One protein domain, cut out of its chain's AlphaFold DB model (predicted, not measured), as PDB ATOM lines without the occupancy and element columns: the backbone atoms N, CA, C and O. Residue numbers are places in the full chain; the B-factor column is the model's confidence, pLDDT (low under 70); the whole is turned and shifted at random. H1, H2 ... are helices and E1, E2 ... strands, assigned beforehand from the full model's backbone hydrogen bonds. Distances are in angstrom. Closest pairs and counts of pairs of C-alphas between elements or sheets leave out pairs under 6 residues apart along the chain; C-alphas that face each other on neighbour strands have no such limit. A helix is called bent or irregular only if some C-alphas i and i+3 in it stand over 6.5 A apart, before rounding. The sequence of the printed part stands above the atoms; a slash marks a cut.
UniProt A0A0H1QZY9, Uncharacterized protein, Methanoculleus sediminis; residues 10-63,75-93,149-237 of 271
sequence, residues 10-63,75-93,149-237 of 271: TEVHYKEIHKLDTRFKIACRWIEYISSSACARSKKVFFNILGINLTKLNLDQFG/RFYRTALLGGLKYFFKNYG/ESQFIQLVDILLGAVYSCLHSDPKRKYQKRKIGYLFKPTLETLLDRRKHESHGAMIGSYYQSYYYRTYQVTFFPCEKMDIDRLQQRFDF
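AT A GLANCE: This is residues 10 to 63, 75 to 93 and 149 to 237 of the 271 residues of an uncharacterized protein of Methanoculleus sediminis (UniProt A0A0H1QZY9). A ribbon of two parallel strands, E1 and E2, runs through the middle, with helix H4 along one face and a cluster of three helices, H1, H5 and H6, on the other. Near the far ends of the strands H3 and H8 form a small outlying group, and at the other end lie short H2 and H7. The printed part has 162 residues, with eight named helices and two named strands in the order H1, H2, E1, H3, H4, H5, H6, H7, E2, H8; the class is mostly helix. It is compact, with a radius of gyration of the C-alphas of 17.4 A, and spans 50 by 38 by 33 A.

IN THESE COORDINATES: E1, residues 47 to 52, is 16.2 A long and begins at C-alpha 47 (19.788, 38.992, 169.089). E2, residues 216 to 221, is 16.8 A long. H4, residues 75 to 88, measures 20.2 A. H5, residues 149 to 167, measures 27.2 A and begins at C-alpha 149 (9.210, 28.733, 169.802); H6, residues 175 to 192, measures 24.2 A, and H1, residues 21 to 34, 20.1 A. The shorter helices are H2, residues 37 to 42, H3, residues 59 to 62, H7, residues 206 to 209, and H8, residues 228 to 236, which ends at C-alpha 236 (9.872, 55.694, 153.489).

HOW THE PARTS SIT: E1 and E2 are parallel at 14 degrees, with N 49 and O 217 at 2.8 A and N 219 and O 49 at 2.9 A within hydrogen-bond range. The closest C-alphas of E1 and H4 are those of Asn 48 and Gly 84, 5.5 A; of E1 and H5, Ile 49 and Leu 160, 7.7 A; of E2 and H6, Leu 191 and Val 218, 6.5 A. H6 is the hub, touching H1, H5 and H7. It is irregular, C-alphas 183 and 186 being 7.3 A apart, with a kink of 51 degrees near residue 186. H5 touches it with residues 161 to 166 alone, about perpendicular at 82 degrees, the closest C-alphas being Ala 162 and Gly 181, 4.2 A. H1 touches H6 at a shallow tilt of 7 degrees, the same way, the closest C-alphas being Cys 28 and Ile 180, 6.1 A. H7 touches H6 at Tyr 207 and Thr 190, their closest C-alphas, 5.2 A. H3 and H8 only just touch, with 3 pairs of C-alphas within 8 A, the closest being Gln 61 and Ile 228, 7.2 A. H1 and H2 are close but not clearly touching, the closest C-alphas being Tyr 33 and Cys 39, 6.4 A. Each O i to N i+4 pair is within hydrogen-bond range in H1, H2, H4, H5 and H8, and 12 of 14 in H6; H3 and H7 are too short for one.

THE WHOLE: The two C-alphas farthest apart, Thr 10 and Ser 199, are 52.5 A apart. Residues 64 to 74 are not printed, with 12.1 A across that cut, nor are residues 94 to 148, with 27.0 A. Of the links printed whole, H6 to H7 is long; in it residues 195 to 196 pair antiparallel with residues 203 to 204. The mean pLDDT of the printed part is 91.7, and residues 232 to 233 and 235 to 237 are under 70.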
ATOM      1  N   THR A  10       6.005  25.970 183.242       92.94
ATOM      2  CA  THR A  10       5.297  27.220 183.513       92.94
ATOM      3  C   THR A  10       5.737  28.300 182.544       92.94
ATOM      4  O   THR A  10       6.908  28.390 182.190       92.94
ATOM      5  N   GLU A  11       4.791  29.139 182.147       95.75
ATOM      6  CA  GLU A  11       5.066  30.360 181.405       95.75
ATOM      7  C   GLU A  11       5.852  31.358 182.273       95.75
ATOM      8  O   GLU A  11       5.528  31.600 183.447       95.75
ATOM      9  N   VAL A  12       6.888  31.945 181.683       96.31
ATOM     10  CA  VAL A  12       7.826  32.875 182.302       96.31
ATOM     11  C   VAL A  12       7.735  34.222 181.590       96.31
ATOM     12  O   VAL A  12       8.241  34.395 180.489       96.31
ATOM     13  N   HIS A  13       7.139  35.198 182.275       96.12
ATOM     14  CA  HIS A  13       7.045  36.581 181.810       96.12
ATOM     15  C   HIS A  13       7.765  37.540 182.735       96.12
ATOM     16  O   HIS A  13       7.543  37.510 183.952       96.12
ATOM     17  N   TYR A  14       8.523  38.480 182.172       95.94
ATOM     18  CA  TYR A  14       9.295  39.463 182.932       95.94
ATOM     19  C   TYR A  14       8.410  40.253 183.898       95.94
ATOM     20  O   TYR A  14       8.761  40.479 185.062       95.94
ATOM     21  N   LYS A  15       7.207  40.642 183.454       93.81
ATOM     22  CA  LYS A  15       6.247  41.377 184.290       93.81
ATOM     23  C   LYS A  15       5.886  40.606 185.564       93.81
ATOM     24  O   LYS A  15       5.712  41.240 186.612       93.81
ATOM     25  N   GLU A  16       5.849  39.278 185.488       94.75
ATOM     26  CA  GLU A  16       5.310  38.367 186.496       94.75
ATOM     27  C   GLU A  16       6.349  37.496 187.216       94.75
ATOM     28  O   GLU A  16       5.966  36.706 188.076       94.75
ATOM     29  N   ILE A  17       7.650  37.647 186.938       94.12
ATOM     30  CA  ILE A  17       8.701  36.793 187.537       94.12
ATOM     31  C   ILE A  17       8.713  36.776 189.069       94.12
ATOM     32  O   ILE A  17       9.196  35.832 189.673       94.12
ATOM     33  N   HIS A  18       8.174  37.810 189.713       92.75
ATOM     34  CA  HIS A  18       8.108  37.923 191.169       92.75
ATOM     35  C   HIS A  18       6.962  37.112 191.794       92.75
ATOM     36  O   HIS A  18       6.924  36.977 193.012       92.75
ATOM     37  N   LYS A  19       6.009  36.617 190.989       92.38
ATOM     38  CA  LYS A  19       4.821  35.907 191.487       92.38
ATOM     39  C   LYS A  19       5.126  34.472 191.920       92.38
ATOM     40  O   LYS A  19       4.450  33.961 192.802       92.38
ATOM     41  N   LEU A  20       6.105  33.819 191.292       91.50
ATOM     42  CA  LEU A  20       6.472  32.428 191.566       91.50
ATOM     43  C   LEU A  20       7.990  32.262 191.524       91.50
ATOM     44  O   LEU A  20       8.630  32.621 190.537       91.50
ATOM     45  N   ASP A  21       8.546  31.640 192.562       92.38
ATOM     46  CA  ASP A  21       9.984  31.372 192.686       92.38
ATOM     47  C   ASP A  21      10.536  30.556 191.504       92.38
ATOM     48  O   ASP A  21      11.607  30.859 190.982       92.38
ATOM     49  N   THR A  22       9.768  29.588 190.990       93.38
ATOM     50  CA  THR A  22      10.187  28.803 189.821       93.38
ATOM     51  C   THR A  22      10.382  29.665 188.573       93.38
ATOM     52  O   THR A  22      11.381  29.499 187.879       93.38
ATOM     53  N   ARG A  23       9.487  30.633 188.310       95.44
ATOM     54  CA  ARG A  23       9.617  31.556 187.166       95.44
ATOM     55  C   ARG A  23      10.883  32.393 187.285       95.44
ATOM     56  O   ARG A  23      11.609  32.560 186.311       95.44
ATOM     57  N   PHE A  24      11.159  32.887 188.490       96.69
ATOM     58  CA  PHE A  24      12.372  33.642 188.771       96.69
ATOM     59  C   PHE A  24      13.635  32.800 188.548       96.69
ATOM     60  O   PHE A  24      14.531  33.232 187.829       96.69
ATOM     61  N   LYS A  25      13.684  31.576 189.084       96.25
ATOM     62  CA  LYS A  25      14.821  30.659 188.904       96.25
ATOM     63  C   LYS A  25      15.057  30.292 187.438       96.25
ATOM     64  O   LYS A  25      16.210  30.251 187.011       96.25
ATOM     65  N   ILE A  26      13.997  30.052 186.663       96.19
ATOM     66  CA  ILE A  26      14.108  29.803 185.217       96.19
ATOM     67  C   ILE A  26      14.680  31.036 184.511       96.19
ATOM     68  O   ILE A  26      15.660  30.908 183.779       96.19
ATOM     69  N   ALA A  27      14.139  32.227 184.787       97.94
ATOM     70  CA  ALA A  27      14.625  33.470 184.197       97.94
ATOM     71  C   ALA A  27      16.109  33.734 184.522       97.94
ATOM     72  O   ALA A  27      16.862  34.112 183.627       97.94
ATOM     73  N   CYS A  28      16.558  33.484 185.761       98.12
ATOM     74  CA  CYS A  28      17.975  33.599 186.131       98.12
ATOM     75  C   CYS A  28      18.846  32.659 185.291       98.12
ATOM     76  O   CYS A  28      19.797  33.116 184.666       98.12
ATOM     77  N   ARG A  29      18.473  31.374 185.198       97.19
ATOM     78  CA  ARG A  29      19.217  30.380 184.406       97.19
ATOM     79  C   ARG A  29      19.288  30.745 182.925       97.19
ATOM     80  O   ARG A  29      20.310  30.515 182.286       97.19
ATOM     81  N   TRP A  30      18.214  31.303 182.367       97.56
ATOM     82  CA  TRP A  30      18.198  31.783 180.987       97.56
ATOM     83  C   TRP A  30      19.152  32.959 180.769       97.56
ATOM     84  O   TRP A  30      19.923  32.938 179.811       97.56
ATOM     85  N   ILE A  31      19.152  33.951 181.663       98.25
ATOM     86  CA  ILE A  31      20.074  35.093 181.583       98.25
ATOM     87  C   ILE A  31      21.527  34.659 181.762       98.25
ATOM     88  O   ILE A  31      22.387  35.116 181.011       98.25
ATOM     89  N   GLU A  32      21.804  33.762 182.707       97.81
ATOM     90  CA  GLU A  32      23.134  33.182 182.915       97.81
ATOM     91  C   GLU A  32      23.604  32.415 181.674       97.81
ATOM     92  O   GLU A  32      24.738  32.592 181.232       97.81
ATOM     93  N   TYR A  33      22.727  31.609 181.067       96.75
ATOM     94  CA  TYR A  33      23.041  30.889 179.836       96.75
ATOM     95  C   TYR A  33      23.344  31.845 178.677       96.75
ATOM     96  O   TYR A  33      24.401  31.713 178.060       96.75
ATOM     97  N   ILE A  34      22.483  32.836 178.413       96.81
ATOM     98  CA  ILE A  34      22.698  33.835 177.349       96.81
ATOM     99  C   ILE A  34      23.962  34.666 177.594       96.81
ATOM    100  O   ILE A  34      24.683  34.982 176.652       96.81
ATOM    101  N   SER A  35      24.268  34.982 178.852       96.06
ATOM    102  CA  SER A  35      25.472  35.733 179.239       96.06
ATOM    103  C   SER A  35      26.740  34.875 179.266       96.06
ATOM    104  O   SER A  35      27.837  35.388 179.479       96.06
ATOM    105  N   SER A  36      26.624  33.560 179.077       95.25
ATOM    106  CA  SER A  36      27.780  32.672 179.100       95.25
ATOM    107  C   SER A  36      28.604  32.796 177.817       95.25
ATOM    108  O   SER A  36      28.082  32.858 176.698       95.25
ATOM    109  N   SER A  37      29.928  32.722 177.963       91.38
ATOM    110  CA  SER A  37      30.836  32.666 176.812       91.38
ATOM    111  C   SER A  37      30.571  31.443 175.931       91.38
ATOM    112  O   SER A  37      30.754  31.522 174.720       91.38
ATOM    113  N   ALA A  38      30.101  30.330 176.505       92.44
ATOM    114  CA  ALA A  38      29.734  29.127 175.764       92.44
ATOM    115  C   ALA A  38      28.576  29.386 174.786       92.44
ATOM    116  O   ALA A  38      28.671  29.004 173.618       92.44
ATOM    117  N   CYS A  39      27.517  30.077 175.229       94.62
ATOM    118  CA  CYS A  39      26.392  30.429 174.363       94.62
ATOM    119  C   CYS A  39      26.839  31.361 173.230       94.62
ATOM    120  O   CYS A  39      26.648  31.026 172.059       94.62
ATOM    121  N   ALA A  40      27.531  32.455 173.561       92.06
ATOM    122  CA  ALA A  40      28.011  33.420 172.572       92.06
ATOM    123  C   ALA A  40      28.974  32.789 171.546       92.06
ATOM    124  O   ALA A  40      28.809  32.968 170.340       92.06
ATOM    125  N   ARG A  41      29.930  31.963 171.998       93.25
ATOM    126  CA  ARG A  41      30.871  31.240 171.118       93.25
ATOM    127  C   ARG A  41      30.180  30.256 170.187       93.25
ATOM    128  O   ARG A  41      30.645  30.070 169.067       93.25
ATOM    129  N   SER A  42      29.102  29.616 170.644       93.88
ATOM    130  CA  SER A  42      28.381  28.632 169.834       93.88
ATOM    131  C   SER A  42      27.722  29.248 168.599       93.88
ATOM    132  O   SER A  42      27.424  28.514 167.661       93.88
ATOM    133  N   LYS A  43      27.479  30.572 168.608       90.38
ATOM    134  CA  LYS A  43      26.768  31.308 167.551       90.38
ATOM    135  C   LYS A  43      25.448  30.642 167.139       90.38
ATOM    136  O   LYS A  43      25.075  30.652 165.973       90.38
ATOM    137  N   LYS A  44      24.747  30.039 168.106       91.06
ATOM    138  CA  LYS A  44      23.415  29.438 167.911       91.06
ATOM    139  C   LYS A  44      22.277  30.414 168.184       91.06
ATOM    140  O   LYS A  44      21.174  30.219 167.692       91.06
ATOM    141  N   VAL A  45      22.541  31.446 168.983       94.94
ATOM    142  CA  VAL A  45      21.581  32.498 169.315       94.94
ATOM    143  C   VAL A  45      22.162  33.818 168.847       94.94
ATOM    144  O   VAL A  45      23.312  34.124 169.152       94.94
ATOM    145  N   PHE A  46      21.354  34.594 168.136       96.81
ATOM    146  CA  PHE A  46      21.654  35.960 167.732       96.81
ATOM    147  C   PHE A  46      20.524  36.849 168.226       96.81
ATOM    148  O   PHE A  46      19.360  36.457 168.141       96.81
ATOM    149  N   PHE A  47      20.836  38.040 168.730       97.12
ATOM    150  CA  PHE A  47      19.788  38.992 169.089       97.12
ATOM    151  C   PHE A  47      20.191  40.419 168.763       97.12
ATOM    152  O   PHE A  47      21.329  40.832 168.990       97.12
ATOM    153  N   ASN A  48      19.217  41.181 168.271       97.19
ATOM    154  CA  ASN A  48      19.329  42.611 168.048       97.19
ATOM    155  C   ASN A  48      18.223  43.333 168.822       97.19
ATOM    156  O   ASN A  48      17.044  43.178 168.511       97.19
ATOM    157  N   ILE A  49      18.609  44.124 169.818       97.44
ATOM    158  CA  ILE A  49      17.702  44.972 170.589       97.44
ATOM    159  C   ILE A  49      17.906  46.414 170.139       97.44
ATOM    160  O   ILE A  49      19.013  46.956 170.203       97.44
ATOM    161  N   LEU A  50      16.815  47.044 169.710       96.25
ATOM    162  CA  LEU A  50      16.790  48.435 169.286       96.25
ATOM    163  C   LEU A  50      15.932  49.264 170.248       96.25
ATOM    164  O   LEU A  50      14.709  49.152 170.266       96.25
ATOM    165  N   GLY A  51      16.579  50.106 171.050       95.88
ATOM    166  CA  GLY A  51      15.919  51.065 171.926       95.88
ATOM    167  C   GLY A  51      15.549  52.345 171.181       95.88
ATOM    168  O   GLY A  51      16.400  52.981 170.560       95.88
ATOM    169  N   ILE A  52      14.286  52.753 171.278       93.75
ATOM    170  CA  ILE A  52      13.773  53.934 170.581       93.75
ATOM    171  C   ILE A  52      13.669  55.124 171.533       93.75
ATOM    172  O   ILE A  52      12.995  55.065 172.560       93.75
ATOM    173  N   ASN A  53      14.315  56.233 171.179       93.38
ATOM    174  CA  ASN A  53      14.205  57.494 171.891       93.38
ATOM    175  C   ASN A  53      13.055  58.332 171.319       93.38
ATOM    176  O   ASN A  53      13.252  59.194 170.463       93.38
ATOM    177  N   LEU A  54      11.852  58.095 171.844       90.88
ATOM    178  CA  LEU A  54      10.630  58.783 171.420       90.88
ATOM    179  C   LEU A  54      10.706  60.312 171.576       90.88
ATOM    180  O   LEU A  54      10.097  61.024 170.791       90.88
ATOM    181  N   THR A  55      11.495  60.831 172.527       91.50
ATOM    182  CA  THR A  55      11.643  62.288 172.744       91.50
ATOM    183  C   THR A  55      12.421  62.996 171.633       91.50
ATOM    184  O   THR A  55      12.336  64.214 171.490       91.50
ATOM    185  N   LYS A  56      13.191  62.236 170.846       90.88
ATOM    186  CA  LYS A  56      13.988  62.733 169.719       90.88
ATOM    187  C   LYS A  56      13.377  62.375 168.360       90.88
ATOM    188  O   LYS A  56      13.913  62.780 167.331       90.88
ATOM    189  N   LEU A  57      12.265  61.640 168.353       88.81
ATOM    190  CA  LEU A  57      11.503  61.349 167.144       88.81
ATOM    191  C   LEU A  57      10.467  62.434 166.878       88.81
ATOM    192  O   LEU A  57       9.828  62.945 167.796       88.81
ATOM    193  N   ASN A  58      10.257  62.733 165.599       86.50
ATOM    194  CA  ASN A  58       9.086  63.475 165.171       86.50
ATOM    195  C   ASN A  58       7.896  62.510 165.059       86.50
ATOM    196  O   ASN A  58       7.787  61.747 164.098       86.50
ATOM    197  N   LEU A  59       7.034  62.517 166.075       87.44
ATOM    198  CA  LEU A  59       5.903  61.595 166.191       87.44
ATOM    199  C   LEU A  59       4.802  61.845 165.149       87.44
ATOM    200  O   LEU A  59       4.053  60.919 164.830       87.44
ATOM    201  N   ASP A  60       4.746  63.042 164.566       85.62
ATOM    202  CA  ASP A  60       3.735  63.412 163.568       85.62
ATOM    203  C   ASP A  60       3.890  62.624 162.259       85.62
ATOM    204  O   ASP A  60       2.934  62.461 161.506       85.62
ATOM    205  N   GLN A  61       5.069  62.039 162.022       82.69
ATOM    206  CA  GLN A  61       5.351  61.176 160.867       82.69
ATOM    207  C   GLN A  61       4.769  59.758 160.989       82.69
ATOM    208  O   GLN A  61       4.874  58.958 160.061       82.69
ATOM    209  N   PHE A  62       4.170  59.413 162.128       85.06
ATOM    210  CA  PHE A  62       3.690  58.057 162.408       85.06
ATOM    211  C   PHE A  62       2.161  57.965 162.480       85.06
ATOM    212  O   PHE A  62       1.626  57.015 163.046       85.06
ATOM    213  N   GLY A  63       1.458  58.930 161.884       81.94
ATOM    214  CA  GLY A  63      -0.001  58.953 161.819       81.94
ATOM    215  C   GLY A  63      -0.670  59.500 163.081       81.94
ATOM    216  O   GLY A  63      -0.047  60.182 163.905       81.94
ATOM    217  N   ARG A  75       7.519  49.979 161.764       87.44
ATOM    218  CA  ARG A  75       8.671  50.593 161.068       87.44
ATOM    219  C   ARG A  75      10.001  50.214 161.726       87.44
ATOM    220  O   ARG A  75      10.967  49.865 161.036       87.44
ATOM    221  N   PHE A  76      10.054  50.257 163.054       91.44
ATOM    222  CA  PHE A  76      11.263  49.915 163.799       91.44
ATOM    223  C   PHE A  76      11.493  48.409 163.916       91.44
ATOM    224  O   PHE A  76      12.647  47.997 163.950       91.44
ATOM    225  N   TYR A  77      10.443  47.592 163.867       92.50
ATOM    226  CA  TYR A  77      10.535  46.138 163.785       92.50
ATOM    227  C   TYR A  77      11.276  45.718 162.513       92.50
ATOM    228  O   TYR A  77      12.292  45.028 162.595       92.50
ATOM    229  N   ARG A  78      10.871  46.245 161.347       90.62
ATOM    230  CA  ARG A  78      11.598  46.044 160.080       90.62
ATOM    231  C   ARG A  78      13.060  46.485 160.181       90.62
ATOM    232  O   ARG A  78      13.950  45.794 159.698       90.62
ATOM    233  N   THR A  79      13.309  47.634 160.810       89.94
ATOM    234  CA  THR A  79      14.662  48.193 160.976       89.94
ATOM    235  C   THR A  79      15.535  47.307 161.864       89.94
ATOM    236  O   THR A  79      16.685  47.041 161.523       89.94
ATOM    237  N   ALA A  80      14.993  46.816 162.979       92.94
ATOM    238  CA  ALA A  80      15.685  45.915 163.889       92.94
ATOM    239  C   ALA A  80      15.962  44.555 163.231       92.94
ATOM    240  O   ALA A  80      17.088  44.060 163.311       92.94
ATOM    241  N   LEU A  81      14.979  43.987 162.526       92.94
ATOM    242  CA  LEU A  81      15.135  42.732 161.796       92.94
ATOM    243  C   LEU A  81      16.218  42.862 160.718       92.94
ATOM    244  O   LEU A  81      17.220  42.150 160.757       92.94
ATOM    245  N   LEU A  82      16.080  43.831 159.809       90.56
ATOM    246  CA  LEU A  82      17.021  44.013 158.706       90.56
ATOM    247  C   LEU A  82      18.428  44.385 159.192       90.56
ATOM    248  O   LEU A  82      19.420  43.864 158.680       90.56
ATOM    249  N   GLY A  83      18.518  45.268 160.191       88.94
ATOM    250  CA  GLY A  83      19.784  45.663 160.802       88.94
ATOM    251  C   GLY A  83      20.510  44.475 161.431       88.94
ATOM    252  O   GLY A  83      21.709  44.319 161.216       88.94
ATOM    253  N   GLY A  84      19.783  43.598 162.133       92.31
ATOM    254  CA  GLY A  84      20.342  42.370 162.698       92.31
ATOM    255  C   GLY A  84      20.864  41.425 161.617       92.31
ATOM    256  O   GLY A  84      22.015  41.000 161.678       92.31
ATOM    257  N   LEU A  85      20.061  41.158 160.584       92.56
ATOM    258  CA  LEU A  85      20.432  40.248 159.494       92.56
ATOM    259  C   LEU A  85      21.694  40.711 158.760       92.56
ATOM    260  O   LEU A  85      22.659  39.953 158.642       92.56
ATOM    261  N   LYS A  86      21.722  41.983 158.341       90.56
ATOM    262  CA  LYS A  86      22.878  42.581 157.656       90.56
ATOM    263  C   LYS A  86      24.117  42.647 158.543       90.56
ATOM    264  O   LYS A  86      25.232  42.633 158.030       90.56
ATOM    265  N   TYR A  87      23.947  42.740 159.859       91.81
ATOM    266  CA  TYR A  87      25.064  42.834 160.788       91.81
ATOM    267  C   TYR A  87      25.669  41.463 161.127       91.81
ATOM    268  O   TYR A  87      26.881  41.269 160.982       91.81
ATOM    269  N   PHE A  88      24.841  40.501 161.542       94.88
ATOM    270  CA  PHE A  88      25.290  39.174 161.973       94.88
ATOM    271  C   PHE A  88      25.765  38.317 160.801       94.88
ATOM    272  O   PHE A  88      26.794  37.646 160.898       94.88
ATOM    273  N   PHE A  89      25.065  38.398 159.668       93.50
ATOM    274  CA  PHE A  89      25.278  37.520 158.520       93.50
ATOM    275  C   PHE A  89      25.889  38.246 157.314       93.50
ATOM    276  O   PHE A  89      25.842  37.731 156.205       93.50
ATOM    277  N   LYS A  90      26.542  39.403 157.523       89.25
ATOM    278  CA  LYS A  90      27.162  40.231 156.462       89.25
ATOM    279  C   LYS A  90      28.027  39.453 155.458       89.25
ATOM    280  O   LYS A  90      28.160  39.864 154.315       89.25
ATOM    281  N   ASN A  91      28.690  38.391 155.913       90.56
ATOM    282  CA  ASN A  91      29.661  37.650 155.108       90.56
ATOM    283  C   ASN A  91      29.022  36.507 154.295       90.56
ATOM    284  O   ASN A  91      29.735  35.810 153.580       90.56
ATOM    285  N   TYR A  92      27.715  36.276 154.435       92.25
ATOM    286  CA  TYR A  92      26.991  35.267 153.668       92.25
ATOM    287  C   TYR A  92      26.492  35.881 152.359       92.25
ATOM    288  O   TYR A  92      25.913  36.963 152.369       92.25
ATOM    289  N   GLY A  93      26.693  35.178 151.241       91.69
ATOM    290  CA  GLY A  93      26.190  35.618 149.934       91.69
ATOM    291  C   GLY A  93      24.663  35.552 149.818       91.69
ATOM    292  O   GLY A  93      24.068  36.306 149.056       91.69
ATOM    293  N   GLU A 149       8.934  27.326 170.096       96.69
ATOM    294  CA  GLU A 149       9.210  28.733 169.802       96.69
ATOM    295  C   GLU A 149       8.596  29.684 170.833       96.69
ATOM    296  O   GLU A 149       9.138  30.761 171.096       96.69
ATOM    297  N   SER A 150       7.533  29.261 171.517       97.44
ATOM    298  CA  SER A 150       6.966  29.990 172.649       97.44
ATOM    299  C   SER A 150       7.966  30.161 173.795       97.44
ATOM    300  O   SER A 150       7.942  31.183 174.483       97.44
ATOM    301  N   GLN A 151       8.901  29.222 173.986       95.88
ATOM    302  CA  GLN A 151       9.988  29.384 174.961       95.88
ATOM    303  C   GLN A 151      10.973  30.476 174.533       95.88
ATOM    304  O   GLN A 151      11.459  31.233 175.373       95.88
ATOM    305  N   PHE A 152      11.242  30.605 173.230       96.00
ATOM    306  CA  PHE A 152      12.071  31.691 172.705       96.00
ATOM    307  C   PHE A 152      11.391  33.051 172.865       96.00
ATOM    308  O   PHE A 152      12.060  34.020 173.214       96.00
ATOM    309  N   ILE A 153      10.072  33.133 172.688       97.50
ATOM    310  CA  ILE A 153       9.318  34.370 172.940       97.50
ATOM    311  C   ILE A 153       9.412  34.774 174.417       97.50
ATOM    312  O   ILE A 153       9.729  35.925 174.722       97.50
ATOM    313  N   GLN A 154       9.219  33.828 175.339       97.75
ATOM    314  CA  GLN A 154       9.405  34.073 176.774       97.75
ATOM    315  C   GLN A 154      10.845  34.516 177.094       97.75
ATOM    316  O   GLN A 154      11.056  35.450 177.870       97.75
ATOM    317  N   LEU A 155      11.854  33.903 176.462       97.62
ATOM    318  CA  LEU A 155      13.253  34.318 176.592       97.62
ATOM    319  C   LEU A 155      13.472  35.760 176.107       97.62
ATOM    320  O   LEU A 155      14.175  36.519 176.775       97.62
ATOM    321  N   VAL A 156      12.871  36.150 174.979       97.38
ATOM    322  CA  VAL A 156      12.932  37.524 174.456       97.38
ATOM    323  C   VAL A 156      12.318  38.511 175.454       97.38
ATOM    324  O   VAL A 156      12.945  39.535 175.731       97.38
ATOM    325  N   ASP A 157      11.165  38.201 176.057       97.81
ATOM    326  CA  ASP A 157      10.547  39.036 177.106       97.81
ATOM    327  C   ASP A 157      11.473  39.196 178.327       97.81
ATOM    328  O   ASP A 157      11.719  40.311 178.799       97.81
ATOM    329  N   ILE A 158      12.081  38.100 178.801       98.50
ATOM    330  CA  ILE A 158      13.058  38.144 179.900       98.50
ATOM    331  C   ILE A 158      14.294  38.975 179.539       98.50
ATOM    332  O   ILE A 158      14.729  39.791 180.355       98.50
ATOM    333  N   LEU A 159      14.842  38.820 178.333       98.19
ATOM    334  CA  LEU A 159      16.024  39.553 177.880       98.19
ATOM    335  C   LEU A 159      15.742  41.057 177.737       98.19
ATOM    336  O   LEU A 159      16.519  41.882 178.226       98.19
ATOM    337  N   LEU A 160      14.608  41.426 177.132       97.62
ATOM    338  CA  LEU A 160      14.148  42.816 177.052       97.62
ATOM    339  C   LEU A 160      13.944  43.406 178.452       97.62
ATOM    340  O   LEU A 160      14.378  44.527 178.726       97.62
ATOM    341  N   GLY A 161      13.348  42.633 179.360       97.44
ATOM    342  CA  GLY A 161      13.182  42.997 180.761       97.44
ATOM    343  C   GLY A 161      14.503  43.224 181.498       97.44
ATOM    344  O   GLY A 161      14.629  44.201 182.242       97.44
ATOM    345  N   ALA A 162      15.502  42.371 181.264       98.00
ATOM    346  CA  ALA A 162      16.839  42.490 181.841       98.00
ATOM    347  C   ALA A 162      17.556  43.756 181.353       98.00
ATOM    348  O   ALA A 162      18.032  44.541 182.177       98.00
ATOM    349  N   VAL A 163      17.552  44.013 180.038       98.00
ATOM    350  CA  VAL A 163      18.095  45.251 179.447       98.00
ATOM    351  C   VAL A 163      17.377  46.475 180.006       98.00
ATOM    352  O   VAL A 163      18.019  47.417 180.470       98.00
ATOM    353  N   TYR A 164      16.044  46.454 180.039       96.19
ATOM    354  CA  TYR A 164      15.259  47.544 180.612       96.19
ATOM    355  C   TYR A 164      15.603  47.771 182.088       96.19
ATOM    356  O   TYR A 164      15.730  48.912 182.529       96.19
ATOM    357  N   SER A 165      15.792  46.705 182.868       95.94
ATOM    358  CA  SER A 165      16.201  46.831 184.264       95.94
ATOM    359  C   SER A 165      17.602  47.401 184.423       95.94
ATOM    360  O   SER A 165      17.807  48.178 185.348       95.94
ATOM    361  N   CYS A 166      18.539  47.076 183.532       97.25
ATOM    362  CA  CYS A 166      19.874  47.669 183.543       97.25
ATOM    363  C   CYS A 166      19.840  49.185 183.324       97.25
ATOM    364  O   CYS A 166      20.556  49.922 183.995       97.25
ATOM    365  N   LEU A 167      19.006  49.647 182.389       96.25
ATOM    366  CA  LEU A 167      18.996  51.036 181.914       96.25
ATOM    367  C   LEU A 167      18.020  51.950 182.663       96.25
ATOM    368  O   LEU A 167      18.162  53.168 182.621       96.25
ATOM    369  N   HIS A 168      17.008  51.371 183.308       92.94
ATOM    370  CA  HIS A 168      15.915  52.087 183.967       92.94
ATOM    371  C   HIS A 168      15.611  51.482 185.343       92.94
ATOM    372  O   HIS A 168      14.443  51.314 185.704       92.94
ATOM    373  N   SER A 169      16.645  51.064 186.079       83.56
ATOM    374  CA  SER A 169      16.480  50.505 187.423       83.56
ATOM    375  C   SER A 169      15.832  51.529 188.355       83.56
ATOM    376  O   SER A 169      16.237  52.685 188.399       83.56
ATOM    377  N   ASP A 170      14.843  51.076 189.118       82.50
ATOM    378  CA  ASP A 170      14.214  51.824 190.208       82.50
ATOM    379  C   ASP A 170      14.491  51.041 191.502       82.50
ATOM    380  O   ASP A 170      14.190  49.841 191.530       82.50
ATOM    381  N   PRO A 171      15.060  51.651 192.561       77.00
ATOM    382  CA  PRO A 171      15.286  50.984 193.845       77.00
ATOM    383  C   PRO A 171      14.029  50.328 194.436       77.00
ATOM    384  O   PRO A 171      14.129  49.284 195.074       77.00
ATOM    385  N   LYS A 172      12.834  50.882 194.174       83.19
ATOM    386  CA  LYS A 172      11.541  50.340 194.636       83.19
ATOM    387  C   LYS A 172      11.050  49.156 193.801       83.19
ATOM    388  O   LYS A 172      10.044  48.521 194.134       83.19
ATOM    389  N   ARG A 173      11.720  48.842 192.689       86.25
ATOM    390  CA  ARG A 173      11.369  47.706 191.835       86.25
ATOM    391  C   ARG A 173      11.582  46.396 192.591       86.25
ATOM    392  O   ARG A 173      12.541  46.236 193.339       86.25
ATOM    393  N   LYS A 174      10.697  45.425 192.340       92.81
ATOM    394  CA  LYS A 174      10.769  44.079 192.927       92.81
ATOM    395  C   LYS A 174      12.173  43.479 192.779       92.81
ATOM    396  O   LYS A 174      12.736  43.519 191.683       92.81
ATOM    397  N   TYR A 175      12.673  42.880 193.862       94.56
ATOM    398  CA  TYR A 175      13.994  42.251 193.955       94.56
ATOM    399  C   TYR A 175      14.328  41.385 192.733       94.56
ATOM    400  O   TYR A 175      15.352  41.593 192.091       94.56
ATOM    401  N   GLN A 176      13.414  40.496 192.334       96.12
ATOM    402  CA  GLN A 176      13.605  39.558 191.223       96.12
ATOM    403  C   GLN A 176      13.932  40.270 189.905       96.12
ATOM    404  O   GLN A 176      14.809  39.843 189.161       96.12
ATOM    405  N   LYS A 177      13.265  41.395 189.623       95.62
ATOM    406  CA  LYS A 177      13.507  42.194 188.411       95.62
ATOM    407  C   LYS A 177      14.877  42.864 188.447       95.62
ATOM    408  O   LYS A 177      15.600  42.815 187.455       95.62
ATOM    409  N   ARG A 178      15.252  43.428 189.602       95.44
ATOM    410  CA  ARG A 178      16.588  44.005 189.812       95.44
ATOM    411  C   ARG A 178      17.677  42.944 189.662       95.44
ATOM    412  O   ARG A 178      18.650  43.201 188.965       95.44
ATOM    413  N   LYS A 179      17.485  41.747 190.229       96.88
ATOM    414  CA  LYS A 179      18.439  40.633 190.123       96.88
ATOM    415  C   LYS A 179      18.628  40.163 188.686       96.88
ATOM    416  O   LYS A 179      19.765  40.010 188.266       96.88
ATOM    417  N   ILE A 180      17.552  40.020 187.913       97.56
ATOM    418  CA  ILE A 180      17.633  39.696 186.479       97.56
ATOM    419  C   ILE A 180      18.441  40.748 185.706       97.56
ATOM    420  O   ILE A 180      19.327  40.392 184.932       97.56
ATOM    421  N   GLY A 181      18.190  42.039 185.954       97.38
ATOM    422  CA  GLY A 181      19.004  43.113 185.381       97.38
ATOM    423  C   GLY A 181      20.470  43.023 185.801       97.38
ATOM    424  O   GLY A 181      21.359  43.070 184.962       97.38
ATOM    425  N   TYR A 182      20.728  42.841 187.093       97.44
ATOM    426  CA  TYR A 182      22.081  42.749 187.630       97.44
ATOM    427  C   TYR A 182      22.864  41.548 187.074       97.44
ATOM    428  O   TYR A 182      24.033  41.693 186.744       97.44
ATOM    429  N   LEU A 183      22.223  40.390 186.885       98.19
ATOM    430  CA  LEU A 183      22.850  39.227 186.244       98.19
ATOM    431  C   LEU A 183      23.250  39.508 184.787       98.19
ATOM    432  O   LEU A 183      24.285  39.033 184.334       98.19
ATOM    433  N   PHE A 184      22.453  40.293 184.056       98.31
ATOM    434  CA  PHE A 184      22.750  40.657 182.667       98.31
ATOM    435  C   PHE A 184      23.705  41.856 182.534       98.31
ATOM    436  O   PHE A 184      24.250  42.096 181.455       98.31
ATOM    437  N   LYS A 185      23.927  42.615 183.616       98.00
ATOM    438  CA  LYS A 185      24.722  43.852 183.620       98.00
ATOM    439  C   LYS A 185      26.106  43.697 182.967       98.00
ATOM    440  O   LYS A 185      26.367  44.491 182.067       98.00
ATOM    441  N   PRO A 186      26.948  42.695 183.300       97.88
ATOM    442  CA  PRO A 186      28.279  42.568 182.693       97.88
ATOM    443  C   PRO A 186      28.230  42.348 181.174       97.88
ATOM    444  O   PRO A 186      29.056  42.864 180.415       97.88
ATOM    445  N   THR A 187      27.221  41.604 180.710       98.12
ATOM    446  CA  THR A 187      26.959  41.414 179.282       98.12
ATOM    447  C   THR A 187      26.603  42.743 178.638       98.12
ATOM    448  O   THR A 187      27.219  43.119 177.646       98.12
ATOM    449  N   LEU A 188      25.659  43.496 179.213       98.31
ATOM    450  CA  LEU A 188      25.263  44.790 178.661       98.31
ATOM    451  C   LEU A 188      26.405  45.816 178.685       98.31
ATOM    452  O   LEU A 188      26.567  46.530 177.704       98.31
ATOM    453  N   GLU A 189      27.218  45.862 179.743       97.88
ATOM    454  CA  GLU A 189      28.417  46.713 179.822       97.88
ATOM    455  C   GLU A 189      29.347  46.453 178.635       97.88
ATOM    456  O   GLU A 189      29.697  47.381 177.907       97.88
ATOM    457  N   THR A 190      29.642  45.181 178.358       97.75
ATOM    458  CA  THR A 190      30.448  44.790 177.191       97.75
ATOM    459  C   THR A 190      29.759  45.170 175.879       97.75
ATOM    460  O   THR A 190      30.409  45.616 174.937       97.75
ATOM    461  N   LEU A 191      28.437  44.992 175.777       97.56
ATOM    462  CA  LEU A 191      27.688  45.327 174.566       97.56
ATOM    463  C   LEU A 191      27.643  46.830 174.295       97.56
ATOM    464  O   LEU A 191      27.570  47.191 173.124       97.56
ATOM    465  N   LEU A 192      27.668  47.684 175.319       97.31
ATOM    466  CA  LEU A 192      27.588  49.139 175.172       97.31
ATOM    467  C   LEU A 192      28.954  49.832 175.150       97.31
ATOM    468  O   LEU A 192      29.031  50.980 174.717       97.31
ATOM    469  N   ASP A 193      30.028  49.144 175.543       96.56
ATOM    470  CA  ASP A 193      31.402  49.632 175.411       96.56
ATOM    471  C   ASP A 193      31.850  49.623 173.939       96.56
ATOM    472  O   ASP A 193      32.539  48.719 173.449       96.56
ATOM    473  N   ARG A 194      31.357  50.629 173.207       93.38
ATOM    474  CA  ARG A 194      31.620  50.901 171.794       93.38
ATOM    475  C   ARG A 194      31.657  52.405 171.566       93.38
ATOM    476  O   ARG A 194      30.672  53.098 171.814       93.38
ATOM    477  N   ARG A 195      32.746  52.909 170.994       90.38
ATOM    478  CA  ARG A 195      32.863  54.316 170.577       90.38
ATOM    479  C   ARG A 195      33.738  54.460 169.341       90.38
ATOM    480  O   ARG A 195      34.513  53.560 169.025       90.38
ATOM    481  N   LYS A 196      33.626  55.589 168.644       87.56
ATOM    482  CA  LYS A 196      34.555  55.933 167.558       87.56
ATOM    483  C   LYS A 196      35.888  56.375 168.155       87.56
ATOM    484  O   LYS A 196      35.909  57.158 169.099       87.56
ATOM    485  N   HIS A 197      36.985  55.870 167.606       87.19
ATOM    486  CA  HIS A 197      38.324  56.342 167.923       87.19
ATOM    487  C   HIS A 197      38.505  57.767 167.392       87.19
ATOM    488  O   HIS A 197      38.187  58.034 166.232       87.19
ATOM    489  N   GLU A 198      39.043  58.659 168.223       83.38
ATOM    490  CA  GLU A 198      39.146  60.096 167.932       83.38
ATOM    491  C   GLU A 198      40.001  60.392 166.692       83.38
ATOM    492  O   GLU A 198      39.655  61.258 165.897       83.38
ATOM    493  N   SER A 199      41.090  59.643 166.488       81.00
ATOM    494  CA  SER A 199      42.077  59.958 165.444       81.00
ATOM    495  C   SER A 199      41.838  59.324 164.068       81.00
ATOM    496  O   SER A 199      42.318  59.858 163.075       81.00
ATOM    497  N   HIS A 200      41.139  58.189 163.972       79.44
ATOM    498  CA  HIS A 200      41.012  57.450 162.702       79.44
ATOM    499  C   HIS A 200      39.615  56.866 162.458       79.44
ATOM    500  O   HIS A 200      39.429  56.050 161.557       79.44
ATOM    501  N   GLY A 201      38.622  57.239 163.273       79.75
ATOM    502  CA  GLY A 201      37.207  56.924 163.045       79.75
ATOM    503  C   GLY A 201      36.809  55.448 163.171       79.75
ATOM    504  O   GLY A 201      35.621  55.139 163.066       79.75
ATOM    505  N   ALA A 202      37.752  54.533 163.418       86.56
ATOM    506  CA  ALA A 202      37.433  53.125 163.632       86.56
ATOM    507  C   ALA A 202      36.701  52.942 164.961       86.56
ATOM    508  O   ALA A 202      36.954  53.657 165.930       86.56
ATOM    509  N   MET A 203      35.806  51.964 165.023       90.31
ATOM    510  CA  MET A 203      35.118  51.656 166.267       90.31
ATOM    511  C   MET A 203      36.021  50.855 167.212       90.31
ATOM    512  O   MET A 203      36.661  49.892 166.793       90.31
ATOM    513  N   ILE A 204      36.035  51.242 168.484       93.62
ATOM    514  CA  ILE A 204      36.814  50.632 169.567       93.62
ATOM    515  C   ILE A 204      35.924  50.315 170.773       93.62
ATOM    516  O   ILE A 204      34.801  50.813 170.863       93.62
ATOM    517  N   GLY A 205      36.443  49.501 171.692       95.31
ATOM    518  CA  GLY A 205      35.773  49.065 172.922       95.31
ATOM    519  C   GLY A 205      35.808  47.543 173.086       95.31
ATOM    520  O   GLY A 205      36.054  46.809 172.121       95.31
ATOM    521  N   SER A 206      35.582  47.059 174.307       96.44
ATOM    522  CA  SER A 206      35.641  45.634 174.666       96.44
ATOM    523  C   SER A 206      34.681  44.771 173.849       96.44
ATOM    524  O   SER A 206      34.993  43.612 173.565       96.44
ATOM    525  N   TYR A 207      33.571  45.341 173.364       96.81
ATOM    526  CA  TYR A 207      32.652  44.656 172.463       96.81
ATOM    527  C   TYR A 207      33.363  43.979 171.285       96.81
ATOM    528  O   TYR A 207      33.107  42.808 171.006       96.81
ATOM    529  N   TYR A 208      34.267  44.701 170.614       95.50
ATOM    530  CA  TYR A 208      34.943  44.241 169.396       95.50
ATOM    531  C   TYR A 208      35.954  43.116 169.654       95.50
ATOM    532  O   TYR A 208      36.368  42.446 168.712       95.50
ATOM    533  N   GLN A 209      36.323  42.893 170.917       94.81
ATOM    534  CA  GLN A 209      37.220  41.822 171.360       94.81
ATOM    535  C   GLN A 209      36.458  40.661 172.025       94.81
ATOM    536  O   GLN A 209      37.040  39.623 172.335       94.81
ATOM    537  N   SER A 210      35.153  40.824 172.252       95.62
ATOM    538  CA  SER A 210      34.309  39.850 172.942       95.62
ATOM    539  C   SER A 210      33.713  38.804 171.992       95.62
ATOM    540  O   SER A 210      33.587  39.018 170.785       95.62
ATOM    541  N   TYR A 211      33.221  37.697 172.558       95.44
ATOM    542  CA  TYR A 211      32.440  36.698 171.811       95.44
ATOM    543  C   TYR A 211      31.068  37.203 171.349       95.44
ATOM    544  O   TYR A 211      30.393  36.515 170.593       95.44
ATOM    545  N   TYR A 212      30.658  38.392 171.788       96.00
ATOM    546  CA  TYR A 212      29.405  39.010 171.381       96.00
ATOM    547  C   TYR A 212      29.509  39.726 170.034       96.00
ATOM    548  O   TYR A 212      28.474  40.019 169.428       96.00
ATOM    549  N   TYR A 213      30.729  40.011 169.557       95.38
ATOM    550  CA  TYR A 213      30.948  40.697 168.288       95.38
ATOM    551  C   TYR A 213      30.273  39.946 167.135       95.38
ATOM    552  O   TYR A 213      30.604  38.798 166.841       95.38
ATOM    553  N   ARG A 214      29.325  40.622 166.467       93.19
ATOM    554  CA  ARG A 214      28.471  40.053 165.405       93.19
ATOM    555  C   ARG A 214      27.615  38.866 165.854       93.19
ATOM    556  O   ARG A 214      27.282  37.997 165.052       93.19
ATOM    557  N   THR A 215      27.230  38.831 167.122       94.94
ATOM    558  CA  THR A 215      26.292  37.828 167.642       94.94
ATOM    559  C   THR A 215      25.186  38.493 168.444       94.94
ATOM    560  O   THR A 215      24.010  38.236 168.196       94.94
ATOM    561  N   TYR A 216      25.544  39.426 169.326       97.06
ATOM    562  CA  TYR A 216      24.604  40.181 170.147       97.06
ATOM    563  C   TYR A 216      24.753  41.679 169.909       97.06
ATOM    564  O   TYR A 216      25.860  42.222 169.838       97.06
ATOM    565  N   GLN A 217      23.626  42.376 169.829       95.38
ATOM    566  CA  GLN A 217      23.608  43.819 169.659       95.38
ATOM    567  C   GLN A 217      22.515  44.459 170.505       95.38
ATOM    568  O   GLN A 217      21.364  44.031 170.496       95.38
ATOM    569  N   VAL A 218      22.894  45.532 171.198       97.38
ATOM    570  CA  VAL A 218      21.973  46.508 171.775       97.38
ATOM    571  C   VAL A 218      22.351  47.857 171.186       97.38
ATOM    572  O   VAL A 218      23.516  48.249 171.209       97.38
ATOM    573  N   THR A 219      21.373  48.536 170.603       95.62
ATOM    574  CA  THR A 219      21.547  49.835 169.948       95.62
ATOM    575  C   THR A 219      20.411  50.765 170.299       95.62
ATOM    576  O   THR A 219      19.319  50.309 170.633       95.62
ATOM    577  N   PHE A 220      20.653  52.066 170.189       95.69
ATOM    578  CA  PHE A 220      19.648  53.081 170.456       95.69
ATOM    579  C   PHE A 220      19.524  54.057 169.294       95.69
ATOM    580  O   PHE A 220      20.507  54.353 168.618       95.69
ATOM    581  N   PHE A 221      18.318  54.574 169.083       93.12
ATOM    582  CA  PHE A 221      18.024  55.493 167.991       93.12
ATOM    583  C   PHE A 221      16.855  56.432 168.333       93.12
ATOM    584  O   PHE A 221      15.880  55.970 168.922       93.12
ATOM    585  N   PRO A 222      16.874  57.710 167.920       92.56
ATOM    586  CA  PRO A 222      18.017  58.439 167.370       92.56
ATOM    587  C   PRO A 222      18.862  59.102 168.478       92.56
ATOM    588  O   PRO A 222      18.392  59.331 169.599       92.56
ATOM    589  N   CYS A 223      20.127  59.407 168.174       90.25
ATOM    590  CA  CYS A 223      21.055  60.098 169.079       90.25
ATOM    591  C   CYS A 223      20.810  61.617 169.162       90.25
ATOM    592  O   CYS A 223      21.131  62.233 170.178       90.25
ATOM    593  N   GLU A 224      20.155  62.216 168.170       89.44
ATOM    594  CA  GLU A 224      19.762  63.630 168.113       89.44
ATOM    595  C   GLU A 224      18.334  63.768 167.558       89.44
ATOM    596  O   GLU A 224      17.761  62.790 167.075       89.44
ATOM    597  N   LYS A 225      17.718  64.950 167.705       88.19
ATOM    598  CA  LYS A 225      16.351  65.185 167.221       88.19
ATOM    599  C   LYS A 225      16.338  65.094 165.697       88.19
ATOM    600  O   LYS A 225      17.127  65.774 165.047       88.19
ATOM    601  N   MET A 226      15.450  64.275 165.145       81.38
ATOM    602  CA  MET A 226      15.335  64.134 163.695       81.38
ATOM    603  C   MET A 226      14.340  65.135 163.111       81.38
ATOM    604  O   MET A 226      13.257  65.341 163.665       81.38
ATOM    605  N   ASP A 227      14.718  65.740 161.986       77.38
ATOM    606  CA  ASP A 227      13.797  66.487 161.136       77.38
ATOM    607  C   ASP A 227      12.895  65.532 160.324       77.38
ATOM    608  O   ASP A 227      13.047  64.305 160.352       77.38
ATOM    609  N   ILE A 228      11.887  66.109 159.665       73.19
ATOM    610  CA  ILE A 228      10.884  65.368 158.889       73.19
ATOM    611  C   ILE A 228      11.539  64.660 157.703       73.19
ATOM    612  O   ILE A 228      11.346  63.456 157.529       73.19
ATOM    613  N   ASP A 229      12.346  65.394 156.940       71.50
ATOM    614  CA  ASP A 229      12.931  64.911 155.693       71.50
ATOM    615  C   ASP A 229      13.844  63.705 155.943       71.50
ATOM    616  O   ASP A 229      13.758  62.705 155.237       71.50
ATOM    617  N   ARG A 230      14.650  63.720 157.011       72.44
ATOM    618  CA  ARG A 230      15.553  62.611 157.361       72.44
ATOM    619  C   ARG A 230      14.822  61.378 157.872       72.44
ATOM    620  O   ARG A 230      15.277  60.257 157.656       72.44
ATOM    621  N   LEU A 231      13.697  61.544 158.568       71.94
ATOM    622  CA  LEU A 231      12.873  60.400 158.975       71.94
ATOM    623  C   LEU A 231      12.235  59.722 157.766       71.94
ATOM    624  O   LEU A 231      12.265  58.493 157.673       71.94
ATOM    625  N   GLN A 232      11.694  60.513 156.841       69.69
ATOM    626  CA  GLN A 232      11.132  59.997 155.594       69.69
ATOM    627  C   GLN A 232      12.213  59.314 154.761       69.69
ATOM    628  O   GLN A 232      12.011  58.195 154.295       69.69
ATOM    629  N   GLN A 233      13.405  59.907 154.683       67.25
ATOM    630  CA  GLN A 233      14.550  59.262 154.054       67.25
ATOM    631  C   GLN A 233      14.868  57.913 154.727       67.25
ATOM    632  O   GLN A 233      14.895  56.868 154.089       67.25
ATOM    633  N   ARG A 234      14.980  57.842 156.052       71.81
ATOM    634  CA  ARG A 234      15.298  56.570 156.723       71.81
ATOM    635  C   ARG A 234      14.239  55.471 156.527       71.81
ATOM    636  O   ARG A 234      14.585  54.290 156.431       71.81
ATOM    637  N   PHE A 235      12.951  55.823 156.548       68.06
ATOM    638  CA  PHE A 235      11.861  54.844 156.682       68.06
ATOM    639  C   PHE A 235      10.994  54.651 155.432       68.06
ATOM    640  O   PHE A 235      10.447  53.554 155.265       68.06
ATOM    641  N   ASP A 236      10.875  55.652 154.562       62.06
ATOM    642  CA  ASP A 236       9.872  55.694 153.489       62.06
ATOM    643  C   ASP A 236      10.408  55.436 152.080       62.06
ATOM    644  O   ASP A 236       9.617  55.374 151.144       62.06
ATOM    645  N   PHE A 237      11.700  55.174 151.879       53.34
ATOM    646  CA  PHE A 237      12.194  55.022 150.509       53.34
ATOM    647  C   PHE A 237      11.748  53.743 149.806       53.34
ATOM    648  O   PHE A 237      12.429  52.724 149.861       53.34
TER     649      PHE A 237